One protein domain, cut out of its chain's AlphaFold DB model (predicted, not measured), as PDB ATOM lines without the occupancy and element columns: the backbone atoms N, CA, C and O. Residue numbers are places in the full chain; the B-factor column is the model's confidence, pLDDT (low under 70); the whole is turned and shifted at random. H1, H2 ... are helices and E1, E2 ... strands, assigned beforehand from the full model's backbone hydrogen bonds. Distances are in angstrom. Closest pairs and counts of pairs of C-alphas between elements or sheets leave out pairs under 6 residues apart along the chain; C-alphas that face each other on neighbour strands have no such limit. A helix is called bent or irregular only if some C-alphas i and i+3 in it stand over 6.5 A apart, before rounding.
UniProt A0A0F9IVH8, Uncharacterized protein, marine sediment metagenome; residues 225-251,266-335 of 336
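This is residues 225 to 251 and 266 to 335 of the 336 residues of an uncharacterized protein of marine sediment metagenome (UniProt A0A0F9IVH8). A long ribbon of two antiparallel strands, E1 and E4, each sharply bent along its length, has helix H2 packed on the end of the ribbon where E1 begins and E4 ends. A small hairpin, E2 and E3, sits apart from the ribbon, short helix H1 makes a corner with H2, and residues 266 to 273, which include H3, stick out. The printed part has 97 residues, with three named helices and then four named strands in the order H1 H2 H3 E1 E2 E3 E4; the class is mixed, with 44 residues in named elements, under half. It is only just compact, close to loose, with a radius of gyration of the C-alphas of 15.0 A and spans of 46 by 32 by 26 A.

Start at H1, residues 225 to 230, and go over a tight link to H2, residues 232 to 241. These two only just touch, and only at the corner by their link, with 3 pairs of C-alphas within 8 A; the closest are those of Tyr 227 and Leu 235, 6.7 A apart. Their lines stand at a steep tilt of 58 degrees, opposite ways. Past the cut, H3, residues 266 to 271, stands free and touches no helix. Next find E1, residues 295 to 302, and its antiparallel neighbour E4, residues 323 to 330: N 296 and O 329 are 2.9 A apart, and N 325 and O 300 are 2.9 A apart, both within hydrogen-bond range. E1 bends by 73 degrees at residue 299, and E4 by 75 degrees at residue 326. The closest C-alphas of H2 and E4 are those of Ser 241 and Ile 329, 5.2 A apart; those of H2 and E1 are Tyr 237 and Phe 295, 6.2 A apart. E2, residues 312 to 314, and E3, residues 317 to 319, form an antiparallel hairpin, with N 312 and O 319 2.8 A apart, within hydrogen-bond range. In H1, H2 and H3 every O i to N i+4 pair is within hydrogen-bond range.

Find C-alpha 225 at (7.107, 39.823, 16.644), where H1 begins; it runs 8.6 A. H2 runs 14.3 A to C-alpha 241 at (20.492, 38.187, 3.943), and H3 runs 8.6 A. E1 runs 18.3 A, E2 6.5 A and E3 6.3 A. E4 runs 18.9 A and ends with C-alpha 330 at (16.314, 37.236, -1.034).

The two C-alphas farthest apart are those of Asn 230 and Glu 251, at 46.6 A. Residues 252 to 265 are not printed, and C-alphas 251 and 266 are 26.4 A apart across this cut. The link from H3 to E1, residues 272 to 294, is long. The mean pLDDT of the printed part is 88.4, and residues 334 to 335 of the model are under 70.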
ATOM      1  N   LYS A 225       7.242  40.671  15.449       85.44
ATOM      2  CA  LYS A 225       7.107  39.823  16.644       85.44
ATOM      3  C   LYS A 225       6.374  38.502  16.376       85.44
ATOM      4  O   LYS A 225       6.826  37.479  16.867       85.44
ATOM      5  N   ARG A 226       5.343  38.481  15.522       86.44
ATOM      6  CA  ARG A 226       4.704  37.221  15.091       86.44
ATOM      7  C   ARG A 226       5.721  36.221  14.528       86.44
ATOM      8  O   ARG A 226       5.674  35.044  14.862       86.44
ATOM      9  N   TYR A 227       6.662  36.694  13.711       89.62
ATOM     10  CA  TYR A 227       7.721  35.848  13.163       89.62
ATOM     11  C   TYR A 227       8.744  35.448  14.222       89.62
ATOM     12  O   TYR A 227       9.270  34.347  14.178       89.62
ATOM     13  N   TRP A 228       9.013  36.308  15.202       89.00
ATOM     14  CA  TRP A 228       9.875  35.954  16.330       89.00
ATOM     15  C   TRP A 228       9.283  34.836  17.194       89.00
ATOM     16  O   TRP A 228      10.014  33.977  17.693       89.00
ATOM     17  N   ASP A 229       7.966  34.843  17.368       88.00
ATOM     18  CA  ASP A 229       7.274  33.868  18.203       88.00
ATOM     19  C   ASP A 229       7.072  32.537  17.446       88.00
ATOM     20  O   ASP A 229       7.408  31.485  17.986       88.00
ATOM     21  N   ASN A 230       6.635  32.581  16.177       88.56
ATOM     22  CA  ASN A 230       6.170  31.388  15.446       88.56
ATOM     23  C   ASN A 230       7.082  30.938  14.284       88.56
ATOM     24  O   ASN A 230       7.058  29.776  13.883       88.56
ATOM     25  N   ASP A 231       7.910  31.832  13.733       90.94
ATOM     26  CA  ASP A 231       8.663  31.607  12.488       90.94
ATOM     27  C   ASP A 231      10.106  32.129  12.572       90.94
ATOM     28  O   ASP A 231      10.594  32.830  11.680       90.94
ATOM     29  N   ARG A 232      10.814  31.787  13.656       92.06
ATOM     30  CA  ARG A 232      12.173  32.295  13.937       92.06
ATOM     31  C   ARG A 232      13.152  32.097  12.786       92.06
ATOM     32  O   ARG A 232      13.988  32.959  12.540       92.06
ATOM     33  N   GLU A 233      13.006  31.001  12.052       92.06
ATOM     34  CA  GLU A 233      13.822  30.692  10.876       92.06
ATOM     35  C   GLU A 233      13.689  31.739   9.763       92.06
ATOM     36  O   GLU A 233      14.677  32.069   9.111       92.06
ATOM     37  N   VAL A 234      12.503  32.332   9.583       92.50
ATOM     38  CA  VAL A 234      12.303  33.431   8.625       92.50
ATOM     39  C   VAL A 234      13.125  34.646   9.040       92.50
ATOM     40  O   VAL A 234      13.777  35.258   8.198       92.50
ATOM     41  N   LEU A 235      13.143  34.980  10.335       93.25
ATOM     42  CA  LEU A 235      13.956  36.087  10.843       93.25
ATOM     43  C   LEU A 235      15.450  35.778  10.785       93.25
ATOM     44  O   LEU A 235      16.227  36.669  10.454       93.25
ATOM     45  N   ARG A 236      15.858  34.532  11.046       94.81
ATOM     46  CA  ARG A 236      17.251  34.102  10.879       94.81
ATOM     47  C   ARG A 236      17.706  34.320   9.436       94.81
ATOM     48  O   ARG A 236      18.713  34.987   9.220       94.81
ATOM     49  N   TYR A 237      16.939  33.849   8.452       94.88
ATOM     50  CA  TYR A 237      17.254  34.074   7.040       94.88
ATOM     51  C   TYR A 237      17.194  35.553   6.630       94.88
ATOM     52  O   TYR A 237      18.044  36.007   5.859       94.88
ATOM     53  N   ALA A 238      16.259  36.331   7.177       93.19
ATOM     54  CA  ALA A 238      16.230  37.778   6.972       93.19
ATOM     55  C   ALA A 238      17.518  38.447   7.479       93.19
ATOM     56  O   ALA A 238      18.115  39.245   6.767       93.19
ATOM     57  N   MET A 239      17.992  38.080   8.671       91.69
ATOM     58  CA  MET A 239      19.232  38.619   9.241       91.69
ATOM     59  C   MET A 239      20.481  38.164   8.479       91.69
ATOM     60  O   MET A 239      21.411  38.949   8.320       91.69
ATOM     61  N   GLU A 240      20.511  36.925   7.986       91.38
ATOM     62  CA  GLU A 240      21.621  36.416   7.169       91.38
ATOM     63  C   GLU A 240      21.730  37.126   5.816       91.38
ATOM     64  O   GLU A 240      22.844  37.341   5.330       91.38
ATOM     65  N   SER A 241      20.587  37.487   5.229       91.06
ATOM     66  CA  SER A 241      20.492  38.187   3.943       91.06
ATOM     67  C   SER A 241      20.539  39.716   4.062       91.06
ATOM     68  O   SER A 241      20.732  40.397   3.055       91.06
ATOM     69  N   TYR A 242      20.410  40.274   5.271       89.88
ATOM     70  CA  TYR A 242      20.472  41.715   5.504       89.88
ATOM     71  C   TYR A 242      21.908  42.234   5.464       89.88
ATOM     72  O   TYR A 242      22.771  41.816   6.242       89.88
ATOM     73  N   ASN A 243      22.150  43.209   4.592       87.69
ATOM     74  CA  ASN A 243      23.458  43.816   4.411       87.69
ATOM     75  C   ASN A 243      23.352  45.334   4.229       87.69
ATOM     76  O   ASN A 243      22.279  45.865   3.958       87.69
ATOM     77  N   GLY A 244      24.471  46.031   4.449       85.81
ATOM     78  CA  GLY A 244      24.563  47.482   4.275       85.81
ATOM     79  C   GLY A 244      24.717  47.896   2.808       85.81
ATOM     80  O   GLY A 244      24.493  47.099   1.903       85.81
ATOM     81  N   GLY A 245      25.134  49.144   2.589       85.62
ATOM     82  CA  GLY A 245      25.423  49.659   1.248       85.62
ATOM     83  C   GLY A 245      26.504  48.859   0.512       85.62
ATOM     84  O   GLY A 245      27.395  48.265   1.136       85.62
ATOM     85  N   LYS A 246      26.410  48.862  -0.823       87.75
ATOM     86  CA  LYS A 246      27.403  48.262  -1.712       87.75
ATOM     87  C   LYS A 246      28.557  49.235  -1.939       87.75
ATOM     88  O   LYS A 246      28.345  50.334  -2.429       87.75
ATOM     89  N   PHE A 247      29.762  48.814  -1.565       85.75
ATOM     90  CA  PHE A 247      30.999  49.564  -1.756       85.75
ATOM     91  C   PHE A 247      32.022  48.622  -2.381       85.75
ATOM     92  O   PHE A 247      32.372  47.611  -1.771       85.75
ATOM     93  N   GLU A 248      32.473  48.943  -3.587       81.25
ATOM     94  CA  GLU A 248      33.469  48.175  -4.328       81.25
ATOM     95  C   GLU A 248      34.545  49.129  -4.839       81.25
ATOM     96  O   GLU A 248      34.240  50.210  -5.338       81.25
ATOM     97  N   VAL A 249      35.808  48.728  -4.700       80.19
ATOM     98  CA  VAL A 249      36.924  49.385  -5.381       80.19
ATOM     99  C   VAL A 249      37.207  48.552  -6.618       80.19
ATOM    100  O   VAL A 249      37.694  47.431  -6.497       80.19
ATOM    101  N   THR A 250      36.846  49.073  -7.785       78.62
ATOM    102  CA  THR A 250      37.025  48.378  -9.064       78.62
ATOM    103  C   THR A 250      38.390  48.664  -9.681       78.62
ATOM    104  O   THR A 250      39.000  47.764 -10.246       78.62
ATOM    105  N   GLU A 251      38.902  49.888  -9.532       82.44
ATOM    106  CA  GLU A 251      40.158  50.315 -10.149       82.44
ATOM    107  C   GLU A 251      40.860  51.410  -9.323       82.44
ATOM    108  O   GLU A 251      40.242  52.088  -8.497       82.44
ATOM    109  N   TYR A 266      17.012  54.785  -0.377       91.75
ATOM    110  CA  TYR A 266      16.349  54.076   0.725       91.75
ATOM    111  C   TYR A 266      14.884  54.492   0.939       91.75
ATOM    112  O   TYR A 266      14.048  53.597   1.047       91.75
ATOM    113  N   PRO A 267      14.516  55.789   1.014       91.44
ATOM    114  CA  PRO A 267      13.108  56.181   1.076       91.44
ATOM    115  C   PRO A 267      12.254  55.639  -0.074       91.44
ATOM    116  O   PRO A 267      11.127  55.208   0.177       91.44
ATOM    117  N   PHE A 268      12.786  55.631  -1.300       93.62
ATOM    118  CA  PHE A 268      12.093  55.073  -2.460       93.62
ATOM    119  C   PHE A 268      11.811  53.578  -2.254       93.62
ATOM    120  O   PHE A 268      10.648  53.171  -2.261       93.62
ATOM    121  N   GLU A 269      12.837  52.783  -1.938       91.31
ATOM    122  CA  GLU A 269      12.682  51.344  -1.685       91.31
ATOM    123  C   GLU A 269      11.765  51.042  -0.492       91.31
ATOM    124  O   GLU A 269      10.918  50.153  -0.565       91.31
ATOM    125  N   ILE A 270      11.857  51.822   0.591       89.69
ATOM    126  CA  ILE A 270      10.968  51.684   1.756       89.69
ATOM    127  C   ILE A 270       9.500  51.877   1.356       89.69
ATOM    128  O   ILE A 270       8.636  51.182   1.891       89.69
ATOM    129  N   SER A 271       9.205  52.787   0.421       88.81
ATOM    130  CA  SER A 271       7.833  53.034  -0.037       88.81
ATOM    131  C   SER A 271       7.249  51.875  -0.858       88.81
ATOM    132  O   SER A 271       6.031  51.700  -0.882       88.81
ATOM    133  N   ASN A 272       8.116  51.037  -1.437       89.00
ATOM    134  CA  ASN A 272       7.759  49.850  -2.215       89.00
ATOM    135  C   ASN A 272       7.739  48.551  -1.385       89.00
ATOM    136  O   ASN A 272       7.412  47.485  -1.912       89.00
ATOM    137  N   LEU A 273       8.079  48.604  -0.089       87.50
ATOM    138  CA  LEU A 273       8.107  47.411   0.756       87.50
ATOM    139  C   LEU A 273       6.719  46.779   0.897       87.50
ATOM    140  O   LEU A 273       5.718  47.427   1.204       87.50
ATOM    141  N   LEU A 274       6.686  45.455   0.760       87.25
ATOM    142  CA  LEU A 274       5.469  44.673   0.919       87.25
ATOM    143  C   LEU A 274       5.002  44.669   2.376       87.25
ATOM    144  O   LEU A 274       5.767  44.398   3.307       87.25
ATOM    145  N   ASN A 275       3.698  44.867   2.582       85.94
ATOM    146  CA  ASN A 275       3.095  44.658   3.892       85.94
ATOM    147  C   ASN A 275       2.964  43.156   4.176       85.94
ATOM    148  O   ASN A 275       1.993  42.505   3.789       85.94
ATOM    149  N   ILE A 276       3.937  42.614   4.903       87.12
ATOM    150  CA  ILE A 276       3.965  41.198   5.272       87.12
ATOM    151  C   ILE A 276       3.198  40.884   6.567       87.12
ATOM    152  O   ILE A 276       3.213  39.738   6.993       87.12
ATOM    153  N   THR A 277       2.483  41.832   7.189       84.00
ATOM    154  CA  THR A 277       1.820  41.634   8.506       84.00
ATOM    155  C   THR A 277       1.019  40.331   8.591       84.00
ATOM    156  O   THR A 277       1.077  39.636   9.603       84.00
ATOM    157  N   TRP A 278       0.329  39.970   7.505       82.31
ATOM    158  CA  TRP A 278      -0.516  38.778   7.413       82.31
ATOM    159  C   TRP A 278       0.002  37.726   6.435       82.31
ATOM    160  O   TRP A 278      -0.724  36.800   6.086       82.31
ATOM    161  N   ALA A 279       1.253  37.838   5.985       86.88
ATOM    162  CA  ALA A 279       1.804  36.895   5.020       86.88
ATOM    163  C   ALA A 279       1.774  35.465   5.584       86.88
ATOM    164  O   ALA A 279       2.124  35.247   6.749       86.88
ATOM    165  N   ARG A 280       1.368  34.504   4.750       88.38
ATOM    166  CA  ARG A 280       1.451  33.072   5.054       88.38
ATOM    167  C   ARG A 280       2.891  32.613   4.868       88.38
ATOM    168  O   ARG A 280       3.432  32.728   3.768       88.38
ATOM    169  N   VAL A 281       3.486  32.065   5.920       91.19
ATOM    170  CA  VAL A 281       4.820  31.468   5.845       91.19
ATOM    171  C   VAL A 281       4.695  30.055   5.296       91.19
ATOM    172  O   VAL A 281       3.873  29.268   5.754       91.19
ATOM    173  N   VAL A 282       5.503  29.739   4.287       90.81
ATOM    174  CA  VAL A 282       5.597  28.387   3.738       90.81
ATOM    175  C   VAL A 282       7.061  28.007   3.633       90.81
ATOM    176  O   VAL A 282       7.860  28.752   3.071       90.81
ATOM    177  N   ARG A 283       7.399  26.833   4.161       92.50
ATOM    178  CA  ARG A 283       8.734  26.244   4.067       92.50
ATOM    179  C   ARG A 283       8.730  25.247   2.916       92.50
ATOM    180  O   ARG A 283       7.810  24.443   2.792       92.50
ATOM    181  N   SER A 284       9.729  25.324   2.051       90.88
ATOM    182  CA  SER A 284       9.878  24.411   0.924       90.88
ATOM    183  C   SER A 284      11.350  24.289   0.560       90.88
ATOM    184  O   SER A 284      12.113  25.231   0.763       90.88
ATOM    185  N   LYS A 285      11.732  23.123   0.040       90.31
ATOM    186  CA  LYS A 285      13.049  22.895  -0.567       90.31
ATOM    187  C   LYS A 285      13.072  23.283  -2.049       90.31
ATOM    188  O   LYS A 285      14.143  23.377  -2.631       90.31
ATOM    189  N   GLU A 286      11.902  23.510  -2.643       89.56
ATOM    190  CA  GLU A 286      11.746  23.859  -4.050       89.56
ATOM    191  C   GLU A 286      11.469  25.352  -4.218       89.56
ATOM    192  O   GLU A 286      10.814  25.994  -3.386       89.56
ATOM    193  N   TYR A 287      11.938  25.906  -5.335       87.62
ATOM    194  CA  TYR A 287      11.673  27.293  -5.675       87.62
ATOM    195  C   TYR A 287      10.184  27.508  -5.968       87.62
ATOM    196  O   TYR A 287       9.608  26.931  -6.889       87.62
ATOM    197  N   ARG A 288       9.551  28.406  -5.207       87.75
ATOM    198  CA  ARG A 288       8.139  28.760  -5.392       87.75
ATOM    199  C   ARG A 288       7.990  30.054  -6.182       87.75
ATOM    200  O   ARG A 288       8.021  31.156  -5.621       87.75
ATOM    201  N   LYS A 289       7.737  29.923  -7.489       86.38
ATOM    202  CA  LYS A 289       7.523  31.062  -8.401       86.38
ATOM    203  C   LYS A 289       6.394  31.991  -7.936       86.38
ATOM    204  O   LYS A 289       6.552  33.202  -8.021       86.38
ATOM    205  N   SER A 290       5.331  31.450  -7.339       86.94
ATOM    206  CA  SER A 290       4.183  32.216  -6.825       86.94
ATOM    207  C   SER A 290       4.413  32.942  -5.490       86.94
ATOM    208  O   SER A 290       3.553  33.706  -5.062       86.94
ATOM    209  N   ALA A 291       5.542  32.729  -4.802       87.75
ATOM    210  CA  ALA A 291       5.831  33.443  -3.557       87.75
ATOM    211  C   ALA A 291       6.050  34.946  -3.817       87.75
ATOM    212  O   ALA A 291       6.854  35.307  -4.668       87.75
ATOM    213  N   VAL A 292       5.389  35.830  -3.074       86.44
ATOM    214  CA  VAL A 292       5.525  37.290  -3.275       86.44
ATOM    215  C   VAL A 292       6.814  37.836  -2.639       86.44
ATOM    216  O   VAL A 292       7.386  38.814  -3.098       86.44
ATOM    217  N   TYR A 293       7.303  37.165  -1.597       88.62
ATOM    218  CA  TYR A 293       8.538  37.479  -0.885       88.62
ATOM    219  C   TYR A 293       9.136  36.177  -0.346       88.62
ATOM    220  O   TYR A 293       8.394  35.228  -0.074       88.62
ATOM    221  N   GLY A 294      10.455  36.097  -0.195       91.69
ATOM    222  CA  GLY A 294      11.082  34.879   0.305       91.69
ATOM    223  C   GLY A 294      12.585  34.987   0.480       91.69
ATOM    224  O   GLY A 294      13.225  35.890  -0.060       91.69
ATOM    225  N   PHE A 295      13.122  34.024   1.220       94.44
ATOM    226  CA  PHE A 295      14.548  33.834   1.428       94.44
ATOM    227  C   PHE A 295      14.934  32.441   0.958       94.44
ATOM    228  O   PHE A 295      14.175  31.489   1.155       94.44
ATOM    229  N   ILE A 296      16.097  32.334   0.331       93.25
ATOM    230  CA  ILE A 296      16.582  31.099  -0.272       93.25
ATOM    231  C   ILE A 296      18.013  30.907   0.191       93.25
ATOM    232  O   ILE A 296      18.843  31.795   0.020       93.25
ATOM    233  N   ARG A 297      18.295  29.749   0.781       94.06
ATOM    234  CA  ARG A 297      19.659  29.321   1.070       94.06
ATOM    235  C   ARG A 297      20.093  28.358  -0.022       94.06
ATOM    236  O   ARG A 297      19.496  27.295  -0.169       94.06
ATOM    237  N   CYS A 298      21.085  28.753  -0.804       92.69
ATOM    238  CA  CYS A 298      21.517  28.014  -1.981       92.69
ATOM    239  C   CYS A 298      23.028  28.121  -2.185       92.69
ATOM    240  O   CYS A 298      23.688  29.011  -1.641       92.69
ATOM    241  N   LYS A 299      23.555  27.205  -2.999       93.88
ATOM    242  CA  LYS A 299      24.853  27.385  -3.645       93.88
ATOM    243  C   LYS A 299      24.671  28.361  -4.802       93.88
ATOM    244  O   LYS A 299      23.704  28.242  -5.552       93.88
ATOM    245  N   ILE A 300      25.563  29.328  -4.886       92.25
ATOM    246  CA  ILE A 300      25.582  30.397  -5.877       92.25
ATOM    247  C   ILE A 300      26.894  30.253  -6.633       92.25
ATOM    248  O   ILE A 300      27.921  29.991  -6.008       92.25
ATOM    249  N   ASP A 301      26.834  30.398  -7.950       93.62
ATOM    250  CA  ASP A 301      28.001  30.463  -8.821       93.62
ATOM    251  C   ASP A 301      27.960  31.805  -9.553       93.62
ATOM    252  O   ASP A 301      27.035  32.063 -10.325       93.62
ATOM    253  N   VAL A 302      28.894  32.696  -9.225       91.88
ATOM    254  CA  VAL A 302      28.997  34.024  -9.843       91.88
ATOM    255  C   VAL A 302      30.167  34.001 -10.831       91.88
ATOM    256  O   VAL A 302      31.294  33.783 -10.387       91.88
ATOM    257  N   PRO A 303      29.955  34.254 -12.136       91.94
ATOM    258  CA  PRO A 303      31.045  34.298 -13.112       91.94
ATOM    259  C   PRO A 303      32.135  35.310 -12.732       91.94
ATOM    260  O   PRO A 303      31.841  36.354 -12.144       91.94
ATOM    261  N   PHE A 304      33.391  35.022 -13.078       88.38
ATOM    262  CA  PHE A 304      34.536  35.877 -12.732       88.38
ATOM    263  C   PHE A 304      34.496  37.241 -13.432       88.38
ATOM    264  O   PHE A 304      35.081  38.207 -12.945       88.38
ATOM    265  N   GLU A 305      33.784  37.325 -14.549       88.19
ATOM    266  CA  GLU A 305      33.597  38.521 -15.363       88.19
ATOM    267  C   GLU A 305      32.472  39.425 -14.830       88.19
ATOM    268  O   GLU A 305      32.273  40.531 -15.333       88.19
ATOM    269  N   CYS A 306      31.714  38.970 -13.826       85.94
ATOM    270  CA  CYS A 306      30.562  39.684 -13.292       85.94
ATOM    271  C   CYS A 306      30.849  40.297 -11.918       85.94
ATOM    272  O   CYS A 306      31.450  39.683 -11.037       85.94
ATOM    273  N   HIS A 307      30.310  41.495 -11.686       85.94
ATOM    274  CA  HIS A 307      30.253  42.057 -10.341       85.94
ATOM    275  C   HIS A 307      29.307  41.230  -9.477       85.94
ATOM    276  O   HIS A 307      28.130  41.071  -9.807       85.94
ATOM    277  N   SER A 308      29.795  40.748  -8.338       88.62
ATOM    278  CA  SER A 308      28.966  39.931  -7.462       88.62
ATOM    279  C   SER A 308      27.827  40.758  -6.848       88.62
ATOM    280  O   SER A 308      28.068  41.810  -6.236       88.62
ATOM    281  N   PRO A 309      26.563  40.316  -6.982       85.31
ATOM    282  CA  PRO A 309      25.435  40.958  -6.316       85.31
ATOM    283  C   PRO A 309      25.308  40.502  -4.855       85.31
ATOM    284  O   PRO A 309      24.498  41.041  -4.099       85.31
ATOM    285  N   VAL A 310      26.098  39.505  -4.441       88.88
ATOM    286  CA  VAL A 310      25.988  38.863  -3.136       88.88
ATOM    287  C   VAL A 310      27.173  39.235  -2.267       88.88
ATOM    288  O   VAL A 310      28.329  39.016  -2.609       88.88
ATOM    289  N   VAL A 311      26.874  39.758  -1.085       89.00
ATOM    290  CA  VAL A 311      27.889  40.165  -0.120       89.00
ATOM    291  C   VAL A 311      28.167  39.074   0.912       89.00
ATOM    292  O   VAL A 311      27.267  38.415   1.460       89.00
ATOM    293  N   MET A 312      29.450  38.934   1.224       87.69
ATOM    294  CA  MET A 312      29.980  38.137   2.317       87.69
ATOM    295  C   MET A 312      30.763  39.029   3.275       87.69
ATOM    296  O   MET A 312      31.537  39.885   2.858       87.69
ATOM    297  N   LYS A 313      30.577  38.826   4.580       85.62
ATOM    298  CA  LYS A 313      31.346  39.549   5.597       85.62
ATOM    299  C   LYS A 313      32.632  38.803   5.921       85.62
ATOM    300  O   LYS A 313      32.580  37.646   6.333       85.62
ATOM    301  N   ARG A 314      33.769  39.490   5.814       83.62
ATOM    302  CA  ARG A 314      35.075  39.032   6.305       83.62
ATOM    303  C   ARG A 314      35.539  39.983   7.408       83.62
ATOM    304  O   ARG A 314      36.085  41.052   7.149       83.62
ATOM    305  N   GLY A 315      35.266  39.614   8.660       84.44
ATOM    306  CA  GLY A 315      35.437  40.525   9.795       84.44
ATOM    307  C   GLY A 315      34.478  41.716   9.689       84.44
ATOM    308  O   GLY A 315      33.266  41.527   9.611       84.44
ATOM    309  N   MET A 316      35.018  42.938   9.669       79.62
ATOM    310  CA  MET A 316      34.228  44.169   9.492       79.62
ATOM    311  C   MET A 316      34.036  44.577   8.024       79.62
ATOM    312  O   MET A 316      33.312  45.533   7.756       79.62
ATOM    313  N   LEU A 317      34.682  43.887   7.078       82.19
ATOM    314  CA  LEU A 317      34.659  44.247   5.663       82.19
ATOM    315  C   LEU A 317      33.584  43.459   4.915       82.19
ATOM    316  O   LEU A 317      33.461  42.242   5.069       82.19
ATOM    317  N   ASN A 318      32.825  44.169   4.085       87.75
ATOM    318  CA  ASN A 318      31.964  43.563   3.078       87.75
ATOM    319  C   ASN A 318      32.828  43.200   1.863       87.75
ATOM    320  O   ASN A 318      33.561  44.041   1.349       87.75
ATOM    321  N   CYS A 319      32.732  41.956   1.416       88.81
ATOM    322  CA  CYS A 319      33.388  41.436   0.223       88.81
ATOM    323  C   CYS A 319      32.328  40.922  -0.754       88.81
ATOM    324  O   CYS A 319      31.288  40.417  -0.328       88.81
ATOM    325  N   TYR A 320      32.620  41.012  -2.047       90.94
ATOM    326  CA  TYR A 320      31.717  40.643  -3.140       90.94
ATOM    327  C   TYR A 320      32.385  39.538  -3.967       90.94
ATOM    328  O   TYR A 320      33.039  39.831  -4.966       90.94
ATOM    329  N   PRO A 321      32.346  38.277  -3.495       89.81
ATOM    330  CA  PRO A 321      33.103  37.193  -4.103       89.81
ATOM    331  C   PRO A 321      32.485  36.727  -5.419       89.81
ATOM    332  O   PRO A 321      31.264  36.717  -5.580       89.81
ATOM    333  N   VAL A 322      33.361  36.273  -6.309       91.50
ATOM    334  CA  VAL A 322      33.035  35.525  -7.527       91.50
ATOM    335  C   VAL A 322      33.381  34.042  -7.341       91.50
ATOM    336  O   VAL A 322      34.118  33.682  -6.417       91.50
ATOM    337  N   GLY A 323      32.837  33.178  -8.191       92.69
ATOM    338  CA  GLY A 323      32.922  31.721  -8.106       92.69
ATOM    339  C   GLY A 323      31.818  31.100  -7.249       92.69
ATOM    340  O   GLY A 323      30.756  31.690  -7.039       92.69
ATOM    341  N   GLN A 324      32.081  29.893  -6.740       94.38
ATOM    342  CA  GLN A 324      31.088  29.079  -6.039       94.38
ATOM    343  C   GLN A 324      31.121  29.266  -4.522       94.38
ATOM    344  O   GLN A 324      32.144  29.049  -3.872       94.38
ATOM    345  N   PHE A 325      29.975  29.605  -3.934       93.62
ATOM    346  CA  PHE A 325      29.819  29.736  -2.483       93.62
ATOM    347  C   PHE A 325      28.367  29.520  -2.041       93.62
ATOM    348  O   PHE A 325      27.435  29.557  -2.839       93.62
ATOM    349  N   GLU A 326      28.148  29.272  -0.750       93.75
ATOM    350  CA  GLU A 326      26.805  29.115  -0.183       93.75
ATOM    351  C   GLU A 326      26.358  30.396   0.523       93.75
ATOM    352  O   GLU A 326      27.099  30.974   1.327       93.75
ATOM    353  N   ARG A 327      25.123  30.836   0.262       93.25
ATOM    354  CA  ARG A 327      24.560  32.011   0.930       93.25
ATOM    355  C   ARG A 327      23.041  31.948   1.040       93.25
ATOM    356  O   ARG A 327      22.361  31.310   0.240       93.25
ATOM    357  N   THR A 328      22.521  32.660   2.035       94.12
ATOM    358  CA  THR A 328      21.103  33.015   2.131       94.12
ATOM    359  C   THR A 328      20.869  34.343   1.412       94.12
ATOM    360  O   THR A 328      21.429  35.365   1.811       94.12
ATOM    361  N   ILE A 329      20.033  34.338   0.377       92.50
ATOM    362  CA  ILE A 329      19.664  35.507  -0.434       92.50
ATOM    363  C   ILE A 329      18.157  35.759  -0.388       92.50
ATOM    364  O   ILE A 329      17.374  34.907   0.041       92.50
ATOM    365  N   THR A 330      17.737  36.944  -0.831       91.38
ATOM    366  CA  THR A 330      16.314  37.236  -1.034       91.38
ATOM    367  C   THR A 330      15.843  36.684  -2.378       91.38
ATOM    368  O   THR A 330      16.635  36.533  -3.306       91.38
ATOM    369  N   LYS A 331      14.539  36.422  -2.519       87.25
ATOM    370  CA  LYS A 331      13.947  35.997  -3.796       87.25
ATOM    371  C   LYS A 331      14.202  37.004  -4.926       87.25
ATOM    372  O   LYS A 331      14.386  36.585  -6.063       87.25
ATOM    373  N   LEU A 332      14.198  38.304  -4.623       81.88
ATOM    374  CA  LEU A 332      14.432  39.353  -5.619       81.88
ATOM    375  C   LEU A 332      15.837  39.236  -6.226       81.88
ATOM    376  O   LEU A 332      15.988  39.374  -7.433       81.88
ATOM    377  N   SER A 333      16.824  38.875  -5.404       76.50
ATOM    378  CA  SER A 333      18.227  38.702  -5.801       76.50
ATOM    379  C   SER A 333      18.487  37.529  -6.757       76.50
ATOM    380  O   SER A 333      19.618  37.370  -7.186       76.50
ATOM    381  N   MET A 334      17.493  36.679  -7.052       69.50
ATOM    382  CA  MET A 334      17.613  35.628  -8.078       69.50
ATOM    383  C   MET A 334      17.198  36.090  -9.479       69.50
ATOM    384  O   MET A 334      17.489  35.397 -10.446       69.50
ATOM    385  N   ASN A 335      16.455  37.194  -9.587       57.69
ATOM    386  CA  ASN A 335      15.939  37.695 -10.866       57.69
ATOM    387  C   ASN A 335      16.832  38.790 -11.480       57.69
ATOM    388  O   ASN A 335      16.509  39.300 -12.551       57.69
TER     389      ASN A 335